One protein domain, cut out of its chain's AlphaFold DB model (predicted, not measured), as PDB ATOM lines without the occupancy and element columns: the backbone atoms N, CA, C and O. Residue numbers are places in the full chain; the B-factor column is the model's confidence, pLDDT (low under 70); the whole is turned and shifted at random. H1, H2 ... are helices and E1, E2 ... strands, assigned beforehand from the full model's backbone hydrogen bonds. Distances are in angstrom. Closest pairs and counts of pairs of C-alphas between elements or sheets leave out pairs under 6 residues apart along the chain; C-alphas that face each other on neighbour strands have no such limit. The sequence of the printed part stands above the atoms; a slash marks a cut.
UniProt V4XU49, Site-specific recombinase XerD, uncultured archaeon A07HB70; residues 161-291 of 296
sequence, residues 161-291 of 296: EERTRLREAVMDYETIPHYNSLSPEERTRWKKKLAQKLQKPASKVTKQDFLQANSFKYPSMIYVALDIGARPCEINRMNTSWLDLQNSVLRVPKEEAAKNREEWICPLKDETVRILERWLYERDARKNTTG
ATOM      1  N   GLU A 161      -1.263 -59.748  66.500       93.50
ATOM      2  CA  GLU A 161      -0.971 -60.913  65.666       93.50
ATOM      3  C   GLU A 161      -1.654 -60.793  64.302       93.50
ATOM      4  O   GLU A 161      -1.037 -61.050  63.272       93.50
ATOM      5  N   GLU A 162      -2.909 -60.348  64.265       93.56
ATOM      6  CA  GLU A 162      -3.642 -60.112  63.018       93.56
ATOM      7  C   GLU A 162      -3.021 -59.007  62.172       93.56
ATOM      8  O   GLU A 162      -2.900 -59.156  60.956       93.56
ATOM      9  N   ARG A 163      -2.556 -57.925  62.804       92.88
ATOM     10  CA  ARG A 163      -1.823 -56.861  62.108       92.88
ATOM     11  C   ARG A 163      -0.499 -57.366  61.540       92.88
ATOM     12  O   ARG A 163      -0.147 -56.970  60.432       92.88
ATOM     13  N   THR A 164       0.221 -58.228  62.262       93.44
ATOM     14  CA  THR A 164       1.442 -58.875  61.754       93.44
ATOM     15  C   THR A 164       1.127 -59.761  60.554       93.44
ATOM     16  O   THR A 164       1.718 -59.569  59.495       93.44
ATOM     17  N   ARG A 165       0.121 -60.640  60.660       94.94
ATOM     18  CA  ARG A 165      -0.312 -61.493  59.543       94.94
ATOM     19  C   ARG A 165      -0.725 -60.679  58.320       94.94
ATOM     20  O   ARG A 165      -0.428 -61.071  57.200       94.94
ATOM     21  N   LEU A 166      -1.384 -59.536  58.515       94.19
ATOM     22  CA  LEU A 166      -1.778 -58.659  57.414       94.19
ATOM     23  C   LEU A 166      -0.565 -58.016  56.721       94.19
ATOM     24  O   LEU A 166      -0.550 -57.901  55.495       94.19
ATOM     25  N   ARG A 167       0.456 -57.620  57.493       93.56
ATOM     26  CA  ARG A 167       1.731 -57.116  56.960       93.56
ATOM     27  C   ARG A 167       2.469 -58.178  56.155       93.56
ATOM     28  O   ARG A 167       2.917 -57.893  55.056       93.56
ATOM     29  N   GLU A 168       2.536 -59.401  56.662       93.31
ATOM     30  CA  GLU A 168       3.160 -60.523  55.953       93.31
ATOM     31  C   GLU A 168       2.377 -60.876  54.682       93.31
ATOM     32  O   GLU A 168       2.945 -60.944  53.596       93.31
ATOM     33  N   ALA A 169       1.049 -60.975  54.774       94.12
ATOM     34  CA  ALA A 169       0.200 -61.318  53.637       94.12
ATOM     35  C   ALA A 169       0.284 -60.294  52.493       94.12
ATOM     36  O   ALA A 169       0.275 -60.678  51.323       94.12
ATOM     37  N   VAL A 170       0.383 -58.991  52.795       93.38
ATOM     38  CA  VAL A 170       0.531 -57.974  51.738       93.38
ATOM     39  C   VAL A 170       1.903 -58.034  51.065       93.38
ATOM     40  O   VAL A 170       2.016 -57.645  49.905       93.38
ATOM     41  N   MET A 171       2.931 -58.547  51.749       89.50
ATOM     42  CA  MET A 171       4.250 -58.752  51.145       89.50
ATOM     43  C   MET A 171       4.237 -59.875  50.109       89.50
ATOM     44  O   MET A 171       4.988 -59.787  49.145       89.50
ATOM     45  N   ASP A 172       3.357 -60.868  50.262       87.62
ATOM     46  CA  ASP A 172       3.174 -61.956  49.295       87.62
ATOM     47  C   ASP A 172       2.155 -61.617  48.193       87.62
ATOM     48  O   ASP A 172       2.150 -62.230  47.118       87.62
ATOM     49  N   TYR A 173       1.296 -60.623  48.426       85.00
ATOM     50  CA  TYR A 173       0.216 -60.253  47.517       85.00
ATOM     51  C   TYR A 173       0.728 -59.798  46.141       85.00
ATOM     52  O   TYR A 173       1.541 -58.883  46.018       85.00
ATOM     53  N   GLU A 174       0.213 -60.435  45.085       77.38
ATOM     54  CA  GLU A 174       0.607 -60.213  43.683       77.38
ATOM     55  C   GLU A 174       2.112 -60.338  43.389       77.38
ATOM     56  O   GLU A 174       2.582 -59.859  42.348       77.38
ATOM     57  N   THR A 175       2.871 -61.017  44.250       81.56
ATOM     58  CA  THR A 175       4.295 -61.236  44.005       81.56
ATOM     59  C   THR A 175       4.548 -62.262  42.908       81.56
ATOM     60  O   THR A 175       3.796 -63.209  42.663       81.56
ATOM     61  N   ILE A 176       5.657 -62.049  42.212       82.31
ATOM     62  CA  ILE A 176       6.177 -62.896  41.153       82.31
ATOM     63  C   ILE A 176       7.562 -63.378  41.584       82.31
ATOM     64  O   ILE A 176       8.363 -62.572  42.075       82.31
ATOM     65  N   PRO A 177       7.886 -64.667  41.375       81.69
ATOM     66  CA  PRO A 177       9.205 -65.189  41.691       81.69
ATOM     67  C   PRO A 177      10.320 -64.438  40.963       81.69
ATOM     68  O   PRO A 177      10.152 -63.930  39.848       81.69
ATOM     69  N   HIS A 178      11.498 -64.417  41.581       79.38
ATOM     70  CA  HIS A 178      12.669 -63.791  40.991       79.38
ATOM     71  C   HIS A 178      13.029 -64.465  39.653       79.38
ATOM     72  O   HIS A 178      13.069 -65.687  39.545       79.38
ATOM     73  N   TYR A 179      13.351 -63.686  38.612       77.56
ATOM     74  CA  TYR A 179      13.584 -64.227  37.260       77.56
ATOM     75  C   TYR A 179      14.609 -65.376  37.234       77.56
ATOM     76  O   TYR A 179      14.443 -66.362  36.511       77.56
ATOM     77  N   ASN A 180      15.673 -65.251  38.032       82.00
ATOM     78  CA  ASN A 180      16.752 -66.238  38.071       82.00
ATOM     79  C   ASN A 180      16.382 -67.523  38.829       82.00
ATOM     80  O   ASN A 180      17.037 -68.529  38.587       82.00
ATOM     81  N   SER A 181      15.351 -67.517  39.682       84.56
ATOM     82  CA  SER A 181      14.914 -68.714  40.418       84.56
ATOM     83  C   SER A 181      13.955 -69.602  39.619       84.56
ATOM     84  O   SER A 181      13.581 -70.663  40.096       84.56
ATOM     85  N   LEU A 182      13.544 -69.167  38.425       86.31
ATOM     86  CA  LEU A 182      12.600 -69.873  37.558       86.31
ATOM     87  C   LEU A 182      13.312 -70.693  36.475       86.31
ATOM     88  O   LEU A 182      14.289 -70.220  35.875       86.31
ATOM     89  N   SER A 183      12.751 -71.859  36.149       86.94
ATOM     90  CA  SER A 183      13.130 -72.666  34.985       86.94
ATOM     91  C   SER A 183      12.763 -71.967  33.658       86.94
ATOM     92  O   SER A 183      11.958 -71.026  33.644       86.94
ATOM     93  N   PRO A 184      13.319 -72.380  32.502       87.50
ATOM     94  CA  PRO A 184      12.963 -71.801  31.200       87.50
ATOM     95  C   PRO A 184      11.456 -71.849  30.876       87.50
ATOM     96  O   PRO A 184      10.897 -70.890  30.329       87.50
ATOM     97  N   GLU A 185      10.784 -72.933  31.254       86.69
ATOM     98  CA  GLU A 185       9.346 -73.143  31.048       86.69
ATOM     99  C   GLU A 185       8.520 -72.217  31.949       86.69
ATOM    100  O   GLU A 185       7.612 -71.516  31.488       86.69
ATOM    101  N   GLU A 186       8.898 -72.121  33.224       86.06
ATOM    102  CA  GLU A 186       8.252 -71.232  34.187       86.06
ATOM    103  C   GLU A 186       8.439 -69.758  33.816       86.06
ATOM    104  O   GLU A 186       7.492 -68.971  33.893       86.06
ATOM    105  N   ARG A 187       9.630 -69.375  33.331       86.00
ATOM    106  CA  ARG A 187       9.891 -68.026  32.801       86.00
ATOM    107  C   ARG A 187       8.960 -67.698  31.646       86.00
ATOM    108  O   ARG A 187       8.437 -66.588  31.591       86.00
ATOM    109  N   THR A 188       8.729 -68.641  30.737       85.69
ATOM    110  CA  THR A 188       7.823 -68.448  29.595       85.69
ATOM    111  C   THR A 188       6.383 -68.245  30.066       85.69
ATOM    112  O   THR A 188       5.709 -67.306  29.627       85.69
ATOM    113  N   ARG A 189       5.930 -69.045  31.042       87.00
ATOM    114  CA  ARG A 189       4.605 -68.902  31.666       87.00
ATOM    115  C   ARG A 189       4.433 -67.540  32.344       87.00
ATOM    116  O   ARG A 189       3.426 -66.867  32.119       87.00
ATOM    117  N   TRP A 190       5.411 -67.108  33.137       86.81
ATOM    118  CA  TRP A 190       5.368 -65.816  33.826       86.81
ATOM    119  C   TRP A 190       5.500 -64.628  32.875       86.81
ATOM    120  O   TRP A 190       4.776 -63.650  33.042       86.81
ATOM    121  N   LYS A 191       6.316 -64.726  31.816       85.31
ATOM    122  CA  LYS A 191       6.368 -63.714  30.747       85.31
ATOM    123  C   LYS A 191       5.004 -63.517  30.092       85.31
ATOM    124  O   LYS A 191       4.634 -62.378  29.836       85.31
ATOM    125  N   LYS A 192       4.232 -64.585  29.866       87.25
ATOM    126  CA  LYS A 192       2.868 -64.486  29.315       87.25
ATOM    127  C   LYS A 192       1.904 -63.776  30.276       87.25
ATOM    128  O   LYS A 192       1.155 -62.908  29.839       87.25
ATOM    129  N   LYS A 193       1.955 -64.092  31.576       84.69
ATOM    130  CA  LYS A 193       1.152 -63.400  32.606       84.69
ATOM    131  C   LYS A 193       1.519 -61.914  32.715       84.69
ATOM    132  O   LYS A 193       0.644 -61.055  32.728       84.69
ATOM    133  N   LEU A 194       2.814 -61.604  32.731       85.38
ATOM    134  CA  LEU A 194       3.322 -60.231  32.769       85.38
ATOM    135  C   LEU A 194       2.982 -59.440  31.509       85.38
ATOM    136  O   LEU A 194       2.630 -58.272  31.607       85.38
ATOM    137  N   ALA A 195       3.044 -60.072  30.339       87.25
ATOM    138  CA  ALA A 195       2.642 -59.473  29.070       87.25
ATOM    139  C   ALA A 195       1.183 -58.997  29.097       87.25
ATOM    140  O   ALA A 195       0.898 -57.889  28.648       87.25
ATOM    141  N   GLN A 196       0.281 -59.801  29.674       83.94
ATOM    142  CA  GLN A 196      -1.121 -59.421  29.876       83.94
ATOM    143  C   GLN A 196      -1.254 -58.255  30.864       83.94
ATOM    144  O   GLN A 196      -1.898 -57.262  30.536       83.94
ATOM    145  N   LYS A 197      -0.595 -58.331  32.031       81.56
ATOM    146  CA  LYS A 197      -0.647 -57.277  33.067       81.56
ATOM    147  C   LYS A 197      -0.088 -55.934  32.573       81.56
ATOM    148  O   LYS A 197      -0.646 -54.889  32.877       81.56
ATOM    149  N   LEU A 198       1.002 -55.965  31.807       81.75
ATOM    150  CA  LEU A 198       1.706 -54.783  31.290       81.75
ATOM    151  C   LEU A 198       1.227 -54.344  29.899       81.75
ATOM    152  O   LEU A 198       1.797 -53.408  29.341       81.75
ATOM    153  N   GLN A 199       0.237 -55.037  29.325       83.88
ATOM    154  CA  GLN A 199      -0.301 -54.789  27.983       83.88
ATOM    155  C   GLN A 199       0.791 -54.638  26.910       83.88
ATOM    156  O   GLN A 199       0.798 -53.703  26.109       83.88
ATOM    157  N   LYS A 200       1.757 -55.564  26.892       86.69
ATOM    158  CA  LYS A 200       2.854 -55.558  25.914       86.69
ATOM    159  C   LYS A 200       3.174 -56.959  25.397       86.69
ATOM    160  O   LYS A 200       2.938 -57.926  26.114       86.69
ATOM    161  N   PRO A 201       3.740 -57.103  24.184       88.25
ATOM    162  CA  PRO A 201       4.071 -58.416  23.635       88.25
ATOM    163  C   PRO A 201       4.991 -59.215  24.565       88.25
ATOM    164  O   PRO A 201       5.942 -58.658  25.116       88.25
ATOM    165  N   ALA A 202       4.767 -60.529  24.689       84.88
ATOM    166  CA  ALA A 202       5.575 -61.405  25.547       84.88
ATOM    167  C   ALA A 202       7.073 -61.397  25.189       84.88
ATOM    168  O   ALA A 202       7.923 -61.523  26.069       84.88
ATOM    169  N   SER A 203       7.401 -61.169  23.914       86.06
ATOM    170  CA  SER A 203       8.775 -60.990  23.427       86.06
ATOM    171  C   SER A 203       9.454 -59.721  23.957       86.06
ATOM    172  O   SER A 203      10.676 -59.683  24.056       86.06
ATOM    173  N   LYS A 204       8.678 -58.701  24.344       86.44
ATOM    174  CA  LYS A 204       9.159 -57.437  24.926       86.44
ATOM    175  C   LYS A 204       9.160 -57.444  26.462       86.44
ATOM    176  O   LYS A 204       9.368 -56.395  27.073       86.44
ATOM    177  N   VAL A 205       8.906 -58.591  27.102       85.19
ATOM    178  CA  VAL A 205       9.017 -58.748  28.561       85.19
ATOM    179  C   VAL A 205      10.462 -59.082  28.934       85.19
ATOM    180  O   VAL A 205      11.018 -60.115  28.551       85.19
ATOM    181  N   THR A 206      11.060 -58.188  29.708       84.31
ATOM    182  CA  THR A 206      12.457 -58.177  30.137       84.31
ATOM    183  C   THR A 206      12.584 -58.548  31.616       84.31
ATOM    184  O   THR A 206      11.596 -58.627  32.340       84.31
ATOM    185  N   LYS A 207      13.818 -58.740  32.099       81.00
ATOM    186  CA  LYS A 207      14.086 -58.950  33.533       81.00
ATOM    187  C   LYS A 207      13.633 -57.763  34.393       81.00
ATOM    188  O   LYS A 207      13.197 -57.963  35.521       81.00
ATOM    189  N   GLN A 208      13.693 -56.547  33.849       78.06
ATOM    190  CA  GLN A 208      13.255 -55.338  34.543       78.06
ATOM    191  C   GLN A 208      11.747 -55.360  34.827       78.06
ATOM    192  O   GLN A 208      11.319 -54.884  35.871       78.06
ATOM    193  N   ASP A 209      10.952 -55.992  33.964       80.44
ATOM    194  CA  ASP A 209       9.508 -56.130  34.172       80.44
ATOM    195  C   ASP A 209       9.156 -57.081  35.310       80.44
ATOM    196  O   ASP A 209       8.183 -56.853  36.017       80.44
ATOM    197  N   PHE A 210       9.962 -58.126  35.515       78.31
ATOM    198  CA  PHE A 210       9.820 -59.006  36.675       78.31
ATOM    199  C   PHE A 210      10.119 -58.250  37.972       78.31
ATOM    200  O   PHE A 210       9.401 -58.421  38.951       78.31
ATOM    201  N   LEU A 211      11.134 -57.379  37.967       73.50
ATOM    202  CA  LEU A 211      11.458 -56.537  39.120       73.50
ATOM    203  C   LEU A 211      10.362 -55.498  39.394       73.50
ATOM    204  O   LEU A 211       9.969 -55.315  40.538       73.50
ATOM    205  N   GLN A 212       9.829 -54.849  38.356       73.31
ATOM    206  CA  GLN A 212       8.804 -53.806  38.496       73.31
ATOM    207  C   GLN A 212       7.400 -54.334  38.811       73.31
ATOM    208  O   GLN A 212       6.530 -53.548  39.204       73.31
ATOM    209  N   ALA A 213       7.157 -55.628  38.597       77.25
ATOM    210  CA  ALA A 213       5.873 -56.253  38.877       77.25
ATOM    211  C   ALA A 213       5.619 -56.455  40.374       77.25
ATOM    212  O   ALA A 213       4.463 -56.379  40.791       77.25
ATOM    213  N   ASN A 214       6.682 -56.631  41.163       82.44
ATOM    214  CA  ASN A 214       6.629 -56.729  42.623       82.44
ATOM    215  C   ASN A 214       6.609 -55.330  43.243       82.44
ATOM    216  O   ASN A 214       7.564 -54.917  43.893       82.44
ATOM    217  N   SER A 215       5.547 -54.572  42.970       85.81
ATOM    218  CA  SER A 215       5.478 -53.170  43.378       85.81
ATOM    219  C   SER A 215       5.210 -53.010  44.870       85.81
ATOM    220  O   SER A 215       4.274 -53.604  45.404       85.81
ATOM    221  N   PHE A 216       5.908 -52.073  45.509       90.12
ATOM    222  CA  PHE A 216       5.674 -51.709  46.913       90.12
ATOM    223  C   PHE A 216       4.394 -50.886  47.149       90.12
ATOM    224  O   PHE A 216       4.136 -50.494  48.280       90.12
ATOM    225  N   LYS A 217       3.553 -50.657  46.128       88.69
ATOM    226  CA  LYS A 217       2.313 -49.858  46.230       88.69
ATOM    227  C   LYS A 217       1.335 -50.367  47.295       88.69
ATOM    228  O   LYS A 217       0.852 -49.582  48.104       88.69
ATOM    229  N   TYR A 218       0.978 -51.649  47.259       90.00
ATOM    230  CA  TYR A 218       0.027 -52.205  48.227       90.00
ATOM    231  C   TYR A 218       0.657 -52.380  49.615       90.00
ATOM    232  O   TYR A 218       0.025 -51.943  50.580       90.00
ATOM    233  N   PRO A 219       1.905 -52.889  49.735       93.56
ATOM    234  CA  PRO A 219       2.626 -52.872  51.002       93.56
ATOM    235  C   PRO A 219       2.659 -51.485  51.646       93.56
ATOM    236  O   PRO A 219       2.272 -51.347  52.802       93.56
ATOM    237  N   SER A 220       3.011 -50.431  50.899       92.62
ATOM    238  CA  SER A 220       3.088 -49.076  51.454       92.62
ATOM    239  C   SER A 220       1.737 -48.579  51.969       92.62
ATOM    240  O   SER A 220       1.679 -47.979  53.037       92.62
ATOM    241  N   MET A 221       0.642 -48.854  51.253       90.56
ATOM    242  CA  MET A 221      -0.704 -48.456  51.681       90.56
ATOM    243  C   MET A 221      -1.136 -49.155  52.974       90.56
ATOM    244  O   MET A 221      -1.590 -48.492  53.904       90.56
ATOM    245  N   ILE A 222      -0.990 -50.482  53.043       91.75
ATOM    246  CA  ILE A 222      -1.410 -51.269  54.212       91.75
ATOM    247  C   ILE A 222      -0.568 -50.916  55.436       91.75
ATOM    248  O   ILE A 222      -1.109 -50.722  56.523       91.75
ATOM    249  N   TYR A 223       0.745 -50.777  55.267       94.00
ATOM    250  CA  TYR A 223       1.639 -50.434  56.367       94.00
ATOM    251  C   TYR A 223       1.350 -49.047  56.943       94.00
ATOM    252  O   TYR A 223       1.227 -48.916  58.161       94.00
ATOM    253  N   VAL A 224       1.160 -48.037  56.087       92.12
ATOM    254  CA  VAL A 224       0.778 -46.687  56.533       92.12
ATOM    255  C   VAL A 224      -0.578 -46.707  57.233       92.12
ATOM    256  O   VAL A 224      -0.703 -46.140  58.318       92.12
ATOM    257  N   ALA A 225      -1.580 -47.393  56.671       90.06
ATOM    258  CA  ALA A 225      -2.904 -47.497  57.285       90.06
ATOM    259  C   ALA A 225      -2.844 -48.119  58.693       90.06
ATOM    260  O   ALA A 225      -3.511 -47.635  59.607       90.06
ATOM    261  N   LEU A 226      -2.012 -49.150  58.882       90.69
ATOM    262  CA  LEU A 226      -1.818 -49.813  60.173       90.69
ATOM    263  C   LEU A 226      -1.027 -48.983  61.190       90.69
ATOM    264  O   LEU A 226      -1.257 -49.148  62.388       90.69
ATOM    265  N   ASP A 227      -0.081 -48.156  60.740       91.12
ATOM    266  CA  ASP A 227       0.731 -47.317  61.628       91.12
ATOM    267  C   ASP A 227      -0.050 -46.105  62.134       91.12
ATOM    268  O   ASP A 227       0.007 -45.801  63.323       91.12
ATOM    269  N   ILE A 228      -0.802 -45.438  61.255       87.50
ATOM    270  CA  ILE A 228      -1.417 -44.149  61.596       87.50
ATOM    271  C   ILE A 228      -2.922 -44.236  61.872       87.50
ATOM    272  O   ILE A 228      -3.511 -43.258  62.323       87.50
ATOM    273  N   GLY A 229      -3.566 -45.370  61.574       84.44
ATOM    274  CA  GLY A 229      -5.014 -45.527  61.742       84.44
ATOM    275  C   GLY A 229      -5.829 -44.585  60.849       84.44
ATOM    276  O   GLY A 229      -6.862 -44.071  61.274       84.44
ATOM    277  N   ALA A 230      -5.345 -44.331  59.629       79.25
ATOM    278  CA  ALA A 230      -5.944 -43.370  58.708       79.25
ATOM    279  C   ALA A 230      -7.396 -43.729  58.372       79.25
ATOM    280  O   ALA A 230      -7.722 -44.881  58.071       79.25
ATOM    281  N   ARG A 231      -8.264 -42.721  58.315       77.31
ATOM    282  CA  ARG A 231      -9.614 -42.883  57.770       77.31
ATOM    283  C   ARG A 231      -9.542 -43.136  56.260       77.31
ATOM    284  O   ARG A 231      -8.661 -42.593  55.594       77.31
ATOM    285  N   PRO A 232     -10.510 -43.855  55.663       78.31
ATOM    286  CA  PRO A 232     -10.529 -44.085  54.216       78.31
ATOM    287  C   PRO A 232     -10.428 -42.803  53.370       78.31
ATOM    288  O   PRO A 232      -9.745 -42.783  52.350       78.31
ATOM    289  N   CYS A 233     -11.056 -41.706  53.809       76.94
ATOM    290  CA  CYS A 233     -10.944 -40.417  53.125       76.94
ATOM    291  C   CYS A 233      -9.542 -39.794  53.226       76.94
ATOM    292  O   CYS A 233      -9.116 -39.138  52.281       76.94
ATOM    293  N   GLU A 234      -8.821 -40.018  54.328       78.44
ATOM    294  CA  GLU A 234      -7.438 -39.563  54.510       78.44
ATOM    295  C   GLU A 234      -6.509 -40.366  53.594       78.44
ATOM    296  O   GLU A 234      -5.732 -39.763  52.862       78.44
ATOM    297  N   ILE A 235      -6.673 -41.695  53.519       79.31
ATOM    298  CA  ILE A 235      -5.953 -42.554  52.558       79.31
ATOM    299  C   ILE A 235      -6.149 -42.063  51.116       79.31
ATOM    300  O   ILE A 235      -5.188 -41.995  50.356       79.31
ATOM    301  N   ASN A 236      -7.376 -41.691  50.740       80.06
ATOM    302  CA  ASN A 236      -7.667 -41.197  49.393       80.06
ATOM    303  C   ASN A 236      -6.985 -39.851  49.076       80.06
ATOM    304  O   ASN A 236      -6.669 -39.580  47.921       80.06
ATOM    305  N   ARG A 237      -6.768 -39.003  50.089       82.38
ATOM    306  CA  ARG A 237      -6.137 -37.677  49.949       82.38
ATOM    307  C   ARG A 237      -4.616 -37.708  50.075       82.38
ATOM    308  O   ARG A 237      -3.967 -36.734  49.703       82.38
ATOM    309  N   MET A 238      -4.049 -38.796  50.604       85.06
ATOM    310  CA  MET A 238      -2.624 -38.881  50.911       85.06
ATOM    311  C   MET A 238      -1.745 -38.497  49.725       85.06
ATOM    312  O   MET A 238      -1.805 -39.083  48.640       85.06
ATOM    313  N   ASN A 239      -0.857 -37.543  49.985       85.12
ATOM    314  CA  ASN A 239       0.149 -37.097  49.043       85.12
ATOM    315  C   ASN A 239       1.547 -37.449  49.555       85.12
ATOM    316  O   ASN A 239       1.812 -37.491  50.751       85.12
ATOM    317  N   THR A 240       2.481 -37.659  48.635       88.38
ATOM    318  CA  THR A 240       3.887 -37.889  48.975       88.38
ATOM    319  C   THR A 240       4.579 -36.676  49.571       88.38
ATOM    320  O   THR A 240       5.598 -36.856  50.219       88.38
ATOM    321  N   SER A 241       4.051 -35.464  49.377       87.94
ATOM    322  CA  SER A 241       4.549 -34.273  50.074       87.94
ATOM    323  C   SER A 241       4.342 -34.334  51.590       87.94
ATOM    324  O   SER A 241       4.997 -33.598  52.315       87.94
ATOM    325  N   TRP A 242       3.453 -35.205  52.072       88.69
ATOM    326  CA  TRP A 242       3.206 -35.398  53.501       88.69
ATOM    327  C   TRP A 242       4.246 -36.317  54.148       88.69
ATOM    328  O   TRP A 242       4.315 -36.405  55.369       88.69
ATOM    329  N   LEU A 243       5.027 -37.049  53.349       90.75
ATOM    330  CA  LEU A 243       5.993 -38.023  53.846       90.75
ATOM    331  C   LEU A 243       7.300 -37.325  54.219       90.75
ATOM    332  O   LEU A 243       8.054 -36.897  53.348       90.75
ATOM    333  N   ASP A 244       7.594 -37.284  55.514       92.19
ATOM    334  CA  ASP A 244       8.871 -36.846  56.068       92.19
ATOM    335  C   ASP A 244       9.625 -38.085  56.570       92.19
ATOM    336  O   ASP A 244       9.665 -38.413  57.757       92.19
ATOM    337  N   LEU A 245      10.167 -38.832  55.603       92.56
ATOM    338  CA  LEU A 245      10.822 -40.118  55.851       92.56
ATOM    339  C   LEU A 245      12.129 -39.972  56.639       92.56
ATOM    340  O   LEU A 245      12.500 -40.898  57.348       92.56
ATOM    341  N   GLN A 246      12.791 -38.811  56.565       91.75
ATOM    342  CA  GLN A 246      14.009 -38.532  57.336       91.75
ATOM    343  C   GLN A 246      13.733 -38.501  58.838       91.75
ATOM    344  O   GLN A 246      14.568 -38.932  59.627       91.75
ATOM    345  N   ASN A 247      12.551 -38.017  59.220       93.88
ATOM    346  CA  ASN A 247      12.112 -37.969  60.608       93.88
ATOM    347  C   ASN A 247      11.161 -39.123  60.972       93.88
ATOM    348  O   ASN A 247      10.613 -39.122  62.069       93.88
ATOM    349  N   SER A 248      10.949 -40.095  60.075       94.31
ATOM    350  CA  SER A 248      10.003 -41.207  60.251       94.31
ATOM    351  C   SER A 248       8.580 -40.752  60.603       94.31
ATOM    352  O   SER A 248       7.921 -41.352  61.453       94.31
ATOM    353  N   VAL A 249       8.077 -39.694  59.956       93.12
ATOM    354  CA  VAL A 249       6.722 -39.176  60.209       93.12
ATOM    355  C   VAL A 249       5.933 -38.889  58.930       93.12
ATOM    356  O   VAL A 249       6.481 -38.585  57.872       93.12
ATOM    357  N   LEU A 250       4.609 -38.958  59.047       90.38
ATOM    358  CA  LEU A 250       3.655 -38.426  58.078       90.38
ATOM    359  C   LEU A 250       3.055 -37.127  58.632       90.38
ATOM    360  O   LEU A 250       2.467 -37.132  59.711       90.38
ATOM    361  N   ARG A 251       3.178 -36.025  57.891       89.31
ATOM    362  CA  ARG A 251       2.652 -34.700  58.249       89.31
ATOM    363  C   ARG A 251       1.370 -34.425  57.476       89.31
ATOM    364  O   ARG A 251       1.423 -34.174  56.276       89.31
ATOM    365  N   VAL A 252       0.223 -34.503  58.148       83.56
ATOM    366  CA  VAL A 252      -1.086 -34.256  57.528       83.56
ATOM    367  C   VAL A 252      -1.439 -32.772  57.673       83.56
ATOM    368  O   VAL A 252      -1.644 -32.319  58.805       83.56
ATOM    369  N   PRO A 253      -1.545 -32.015  56.563       80.75
ATOM    370  CA  PRO A 253      -1.929 -30.610  56.603       80.75
ATOM    371  C   PRO A 253      -3.327 -30.418  57.187       80.75
ATOM    372  O   PRO A 253      -4.221 -31.254  57.019       80.75
ATOM    373  N   LYS A 254      -3.531 -29.267  57.826       77.75
ATOM    374  CA  LYS A 254      -4.799 -28.896  58.462       77.75
ATOM    375  C   LYS A 254      -5.975 -28.909  57.484       77.75
ATOM    376  O   LYS A 254      -7.068 -29.324  57.854       77.75
ATOM    377  N   GLU A 255      -5.762 -28.450  56.255       71.50
ATOM    378  CA  GLU A 255      -6.791 -28.336  55.215       71.50
ATOM    379  C   GLU A 255      -7.305 -29.710  54.761       71.50
ATOM    380  O   GLU A 255      -8.434 -29.840  54.290       71.50
ATOM    381  N   GLU A 256      -6.482 -30.742  54.933       69.75
ATOM    382  CA  GLU A 256      -6.722 -32.091  54.427       69.75
ATOM    383  C   GLU A 256      -7.174 -33.063  55.529       69.75
ATOM    384  O   GLU A 256      -7.692 -34.151  55.238       69.75
ATOM    385  N   ALA A 257      -7.060 -32.651  56.796       66.75
ATOM    386  CA  ALA A 257      -7.497 -33.412  57.957       66.75
ATOM    387  C   ALA A 257      -9.024 -33.621  57.959       66.75
ATOM    388  O   ALA A 257      -9.814 -32.687  57.823       66.75
ATOM    389  N   ALA A 258      -9.482 -34.864  58.158       59.12
ATOM    390  CA  ALA A 258     -10.904 -35.192  58.009       59.12
ATOM    391  C   ALA A 258     -11.812 -34.613  59.111       59.12
ATOM    392  O   ALA A 258     -13.014 -34.453  58.892       59.12
ATOM    393  N   LYS A 259     -11.267 -34.350  60.307       63.94
ATOM    394  CA  LYS A 259     -12.022 -33.820  61.462       63.94
ATOM    395  C   LYS A 259     -11.254 -32.829  62.345       63.94
ATOM    396  O   LYS A 259     -11.869 -32.241  63.231       63.94
ATOM    397  N   ASN A 260      -9.955 -32.633  62.125       55.94
ATOM    398  CA  ASN A 260      -9.124 -31.803  62.998       55.94
ATOM    399  C   ASN A 260      -8.910 -30.415  62.395       55.94
ATOM    400  O   ASN A 260      -8.859 -30.256  61.181       55.94
ATOM    401  N   ARG A 261      -8.791 -29.402  63.261       54.66
ATOM    402  CA  ARG A 261      -8.477 -28.015  62.874       54.66
ATOM    403  C   ARG A 261      -6.987 -27.690  63.036       54.66
ATOM    404  O   ARG A 261      -6.633 -26.512  63.056       54.66
ATOM    405  N   GLU A 262      -6.140 -28.707  63.152       58.97
ATOM    406  CA  GLU A 262      -4.702 -28.594  63.401       58.97
ATOM    407  C   GLU A 262      -3.933 -29.592  62.533       58.97
ATOM    408  O   GLU A 262      -4.480 -30.627  62.138       58.97
ATOM    409  N   GLU A 263      -2.681 -29.250  62.229       69.25
ATOM    410  CA  GLU A 263      -1.727 -30.162  61.601       69.25
ATOM    411  C   GLU A 263      -1.456 -31.331  62.551       69.25
ATOM    412  O   GLU A 263      -1.252 -31.131  63.751       69.25
ATOM    413  N   TRP A 264      -1.449 -32.554  62.025       79.88
ATOM    414  CA  TRP A 264      -1.145 -33.736  62.825       79.88
ATOM    415  C   TRP A 264       0.016 -34.517  62.212       79.88
ATOM    416  O   TRP A 264      -0.002 -34.909  61.045       79.88
ATOM    417  N   ILE A 265       1.038 -34.723  63.039       85.06
ATOM    418  CA  ILE A 265       2.211 -35.550  62.780       85.06
ATOM    419  C   ILE A 265       1.945 -36.972  63.287       85.06
ATOM    420  O   ILE A 265       1.742 -37.187  64.484       85.06
ATOM    421  N   CYS A 266       1.993 -37.948  62.384       88.12
ATOM    422  CA  CYS A 266       1.835 -39.362  62.705       88.12
ATOM    423  C   CYS A 266       3.186 -40.084  62.605       88.12
ATOM    424  O   CYS A 266       3.797 -40.053  61.532       88.12
ATOM    425  N   PRO A 267       3.663 -40.751  63.670       91.69
ATOM    426  CA  PRO A 267       4.893 -41.529  63.605       91.69
ATOM    427  C   PRO A 267       4.720 -42.760  62.712       91.69
ATOM    428  O   PRO A 267       3.676 -43.415  62.715       91.69
ATOM    429  N   LEU A 268       5.770 -43.082  61.966       93.94
ATOM    430  CA  LEU A 268       5.874 -44.265  61.123       93.94
ATOM    431  C   LEU A 268       6.911 -45.211  61.720       93.94
ATOM    432  O   LEU A 268       7.934 -44.781  62.252       93.94
ATOM    433  N   LYS A 269       6.678 -46.517  61.604       93.50
ATOM    434  CA  LYS A 269       7.699 -47.506  61.961       93.50
ATOM    435  C   LYS A 269       8.801 -47.529  60.908       93.50
ATOM    436  O   LYS A 269       8.522 -47.392  59.718       93.50
ATOM    437  N   ASP A 270      10.023 -47.855  61.316       94.38
ATOM    438  CA  ASP A 270      11.173 -47.961  60.405       94.38
ATOM    439  C   ASP A 270      10.926 -48.918  59.232       94.38
ATOM    440  O   ASP A 270      11.393 -48.704  58.116       94.38
ATOM    441  N   GLU A 271      10.180 -49.999  59.466       93.38
ATOM    442  CA  GLU A 271       9.790 -50.937  58.411       93.38
ATOM    443  C   GLU A 271       8.888 -50.278  57.356       93.38
ATOM    444  O   GLU A 271       9.120 -50.435  56.157       93.38
ATOM    445  N   THR A 272       7.915 -49.484  57.803       94.81
ATOM    446  CA  THR A 272       7.024 -48.701  56.942       94.81
ATOM    447  C   THR A 272       7.811 -47.658  56.156       94.81
ATOM    448  O   THR A 272       7.597 -47.523  54.953       94.81
ATOM    449  N   VAL A 273       8.774 -46.983  56.796       95.38
ATOM    450  CA  VAL A 273       9.678 -46.029  56.132       95.38
ATOM    451  C   VAL A 273      10.450 -46.712  55.003       95.38
ATOM    452  O   VAL A 273      10.379 -46.256  53.864       95.38
ATOM    453  N   ARG A 274      11.079 -47.868  55.255       94.94
ATOM    454  CA  ARG A 274      11.810 -48.626  54.218       94.94
ATOM    455  C   ARG A 274      10.927 -49.045  53.039       94.94
ATOM    456  O   ARG A 274      11.375 -49.046  51.893       94.94
ATOM    457  N   ILE A 275       9.680 -49.437  53.302       94.00
ATOM    458  CA  ILE A 275       8.712 -49.786  52.251       94.00
ATOM    459  C   ILE A 275       8.328 -48.542  51.438       94.00
ATOM    460  O   ILE A 275       8.270 -48.602  50.208       94.00
ATOM    461  N   LEU A 276       8.106 -47.408  52.106       93.62
ATOM    462  CA  LEU A 276       7.772 -46.138  51.466       93.62
ATOM    463  C   LEU A 276       8.911 -45.608  50.596       93.62
ATOM    464  O   LEU A 276       8.644 -45.188  49.476       93.62
ATOM    465  N   GLU A 277      10.162 -45.682  51.048       93.88
ATOM    466  CA  GLU A 277      11.335 -45.301  50.249       93.88
ATOM    467  C   GLU A 277      11.386 -46.078  48.927       93.88
ATOM    468  O   GLU A 277      11.533 -45.492  47.851       93.88
ATOM    469  N   ARG A 278      11.187 -47.403  48.991       91.44
ATOM    470  CA  ARG A 278      11.152 -48.266  47.801       91.44
ATOM    471  C   ARG A 278       9.988 -47.914  46.885       91.44
ATOM    472  O   ARG A 278      10.172 -47.820  45.673       91.44
ATOM    473  N   TRP A 279       8.805 -47.678  47.445       91.56
ATOM    474  CA  TRP A 279       7.639 -47.281  46.661       91.56
ATOM    475  C   TRP A 279       7.816 -45.911  45.990       91.56
ATOM    476  O   TRP A 279       7.464 -45.752  44.819       91.56
ATOM    477  N   LEU A 280       8.390 -44.925  46.686       90.81
ATOM    478  CA  LEU A 280       8.690 -43.608  46.119       90.81
ATOM    479  C   LEU A 280       9.691 -43.716  44.969       90.81
ATOM    480  O   LEU A 280       9.454 -43.126  43.912       90.81
ATOM    481  N   TYR A 281      10.742 -44.518  45.144       87.38
ATOM    482  CA  TYR A 281      11.715 -44.804  44.095       87.38
ATOM    483  C   TYR A 281      11.057 -45.454  42.866       87.38
ATOM    484  O   TYR A 281      11.242 -44.987  41.742       87.38
ATOM    485  N   GLU A 282      10.217 -46.481  43.059       84.81
ATOM    486  CA  GLU A 282       9.451 -47.100  41.967       84.81
ATOM    487  C   GLU A 282       8.564 -46.090  41.235       84.81
ATOM    488  O   GLU A 282       8.448 -46.113  40.006       84.81
ATOM    489  N   ARG A 283       7.903 -45.211  41.993       83.81
ATOM    490  CA  ARG A 283       6.979 -44.218  41.450       83.81
ATOM    491  C   ARG A 283       7.712 -43.175  40.613       83.81
ATOM    492  O   ARG A 283       7.206 -42.809  39.553       83.81
ATOM    493  N   ASP A 284       8.879 -42.722  41.058       83.25
ATOM    494  CA  ASP A 284       9.706 -41.778  40.307       83.25
ATOM    495  C   ASP A 284      10.284 -42.414  39.033       83.25
ATOM    496  O   ASP A 284      10.115 -41.888  37.931       83.25
ATOM    497  N   ALA A 285      10.820 -43.635  39.141       77.00
ATOM    498  CA  ALA A 285      11.323 -44.390  37.994       77.00
ATOM    499  C   ALA A 285      10.251 -44.590  36.902       77.00
ATOM    500  O   ALA A 285      10.535 -44.476  35.704       77.00
ATOM    501  N   ARG A 286       8.990 -44.835  37.289       72.12
ATOM    502  CA  ARG A 286       7.857 -44.940  36.350       72.12
ATOM    503  C   ARG A 286       7.537 -43.610  35.663       72.12
ATOM    504  O   ARG A 286       7.278 -43.614  34.458       72.12
ATOM    505  N   LYS A 287       7.586 -42.481  36.380       67.12
ATOM    506  CA  LYS A 287       7.383 -41.146  35.783       67.12
ATOM    507  C   LYS A 287       8.447 -40.853  34.725       67.12
ATOM    508  O   LYS A 287       8.101 -40.486  33.604       67.12
ATOM    509  N   ASN A 288       9.709 -41.133  35.042       57.25
ATOM    510  CA  ASN A 288      10.837 -40.909  34.137       57.25
ATOM    511  C   ASN A 288      10.782 -41.815  32.894       57.25
ATOM    512  O   ASN A 288      11.112 -41.382  31.794       57.25
ATOM    513  N   THR A 289      10.272 -43.044  33.028       52.47
ATOM    514  CA  THR A 289      10.099 -43.969  31.890       52.47
ATOM    515  C   THR A 289       8.916 -43.581  30.985       52.47
ATOM    516  O   THR A 289       8.948 -43.816  29.778       52.47
ATOM    517  N   THR A 290       7.868 -42.964  31.542       47.41
ATOM    518  CA  THR A 290       6.657 -42.567  30.792       47.41
ATOM    519  C   THR A 290       6.815 -41.200  30.108       47.41
ATOM    520  O   THR A 290       6.190 -40.952  29.080       47.41
ATOM    521  N   GLY A 291       7.721 -40.345  30.598       35.66
ATOM    522  CA  GLY A 291       8.064 -39.047  29.993       35.66
ATOM    523  C   GLY A 291       8.661 -39.108  28.576       35.66
ATOM    524  O   GLY A 291       8.738 -38.079  27.913       35.66
TER     525      GLY A 291
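This is residues 161 to 291 of the 296 residues of the protein "Site-specific recombinase XerD" of uncultured archaeon A07HB70 (UniProt V4XU49). A loose row of three helices, H1, H4 and H6, makes the middle of this domain, with H4 between the other two; at one end of the longest axis sits a small lobe of H2, H3 and the loop between them, and at the other end a two-stranded hairpin of E1 and E2 with a long loop. The short helix H5 is near H4, and the hairpin packs on the end of H4, at residues 224 to 228. The printed part has 131 residues, with six named helices and two named strands in the order H1, H2, H3, H4, H5, E1, E2, H6; the sheet, in the order E1 - E2, is antiparallel, and the class is mostly helix. The whole is loose, with a radius of gyration of the C-alphas of 17.6 A, and its C-alphas span 57 by 41 by 25 A.

The printed part begins with H1, residues 161 to 172, 16.9 A from first to last C-alpha; C-alpha 161 is at (-0.971, -60.913, 65.666). H2 follows at residues 184 to 197, 20.0 A long, and H3 at residues 207 to 213, 10.2 A long. H4, residues 217 to 228, measures 16.8 A and begins with C-alpha 217 at (2.313, -49.858, 46.230). H5, residues 232 to 237, measures 8.9 A. The strands are E1, residues 249 to 252, 9.6 A, and E2, residues 264 to 267, 9.9 A. H6, residues 270 to 290, is the longest helix at 30.4 A and ends with C-alpha 290 at (6.657, -42.567, 30.792).

H1 and H4 touch, closest at the C-alphas of Val 170 and Pro 219, 5.6 A apart. They run opposite ways at a shallow tilt of 18 degrees. H6 touches H4 with its residues 272 to 279 alone, closest at the C-alphas of Ser 220 and Leu 276, 5.5 A apart. H4 and H6 run opposite ways at a steep tilt of 36 degrees, only just past shallow. H1 and H6 are apart. H4 and H5 are close but not clearly touching, the closest C-alphas being those of Ala 225 and Ile 235, 7.5 A apart. The closest C-alphas of H4 and E2 are those of Ile 228 and Cys 266, 5.9 A apart. E1 and E2 form an antiparallel hairpin, with 158 degrees between their directions. N 250 and O 266 are 2.8 A apart, and N 266 and O 250 are also 2.8 A apart, both within hydrogen-bond range. Residues 243 to 244 pair with residues 249 to 250 of E1, antiparallel. H2 touches H3 only just, with 3 pairs of C-alphas within 8 A, and with its residue 194 alone; the closest are those of Leu 194 and Asp 209, 7.6 A apart. They run the same way at a steep tilt of 49 degrees. H3 and H6 are close but not clearly touching, the closest C-alphas being those of Gln 212 and Glu 282, 7.6 A apart. H2 is apart from H4 and H6, among others. In H1, H2, H3, H4, H5 and H6, every O i to N i+4 pair is within hydrogen-bond range.

The two C-alphas farthest apart are those of Pro 184 and Arg 261, at 58.1 A, and the first and last printed C-alphas, of Glu 161 and Gly 291, are 42.8 A apart. The printed part has no cut. The links from H1 to H2, from H5 to E1 and from E1 to E2 are long, with 11 residues each. The mean pLDDT of the printed part is 83.8; residues 256 to 263 and 287 to 291 are under 70, the model's low-confidence stretches.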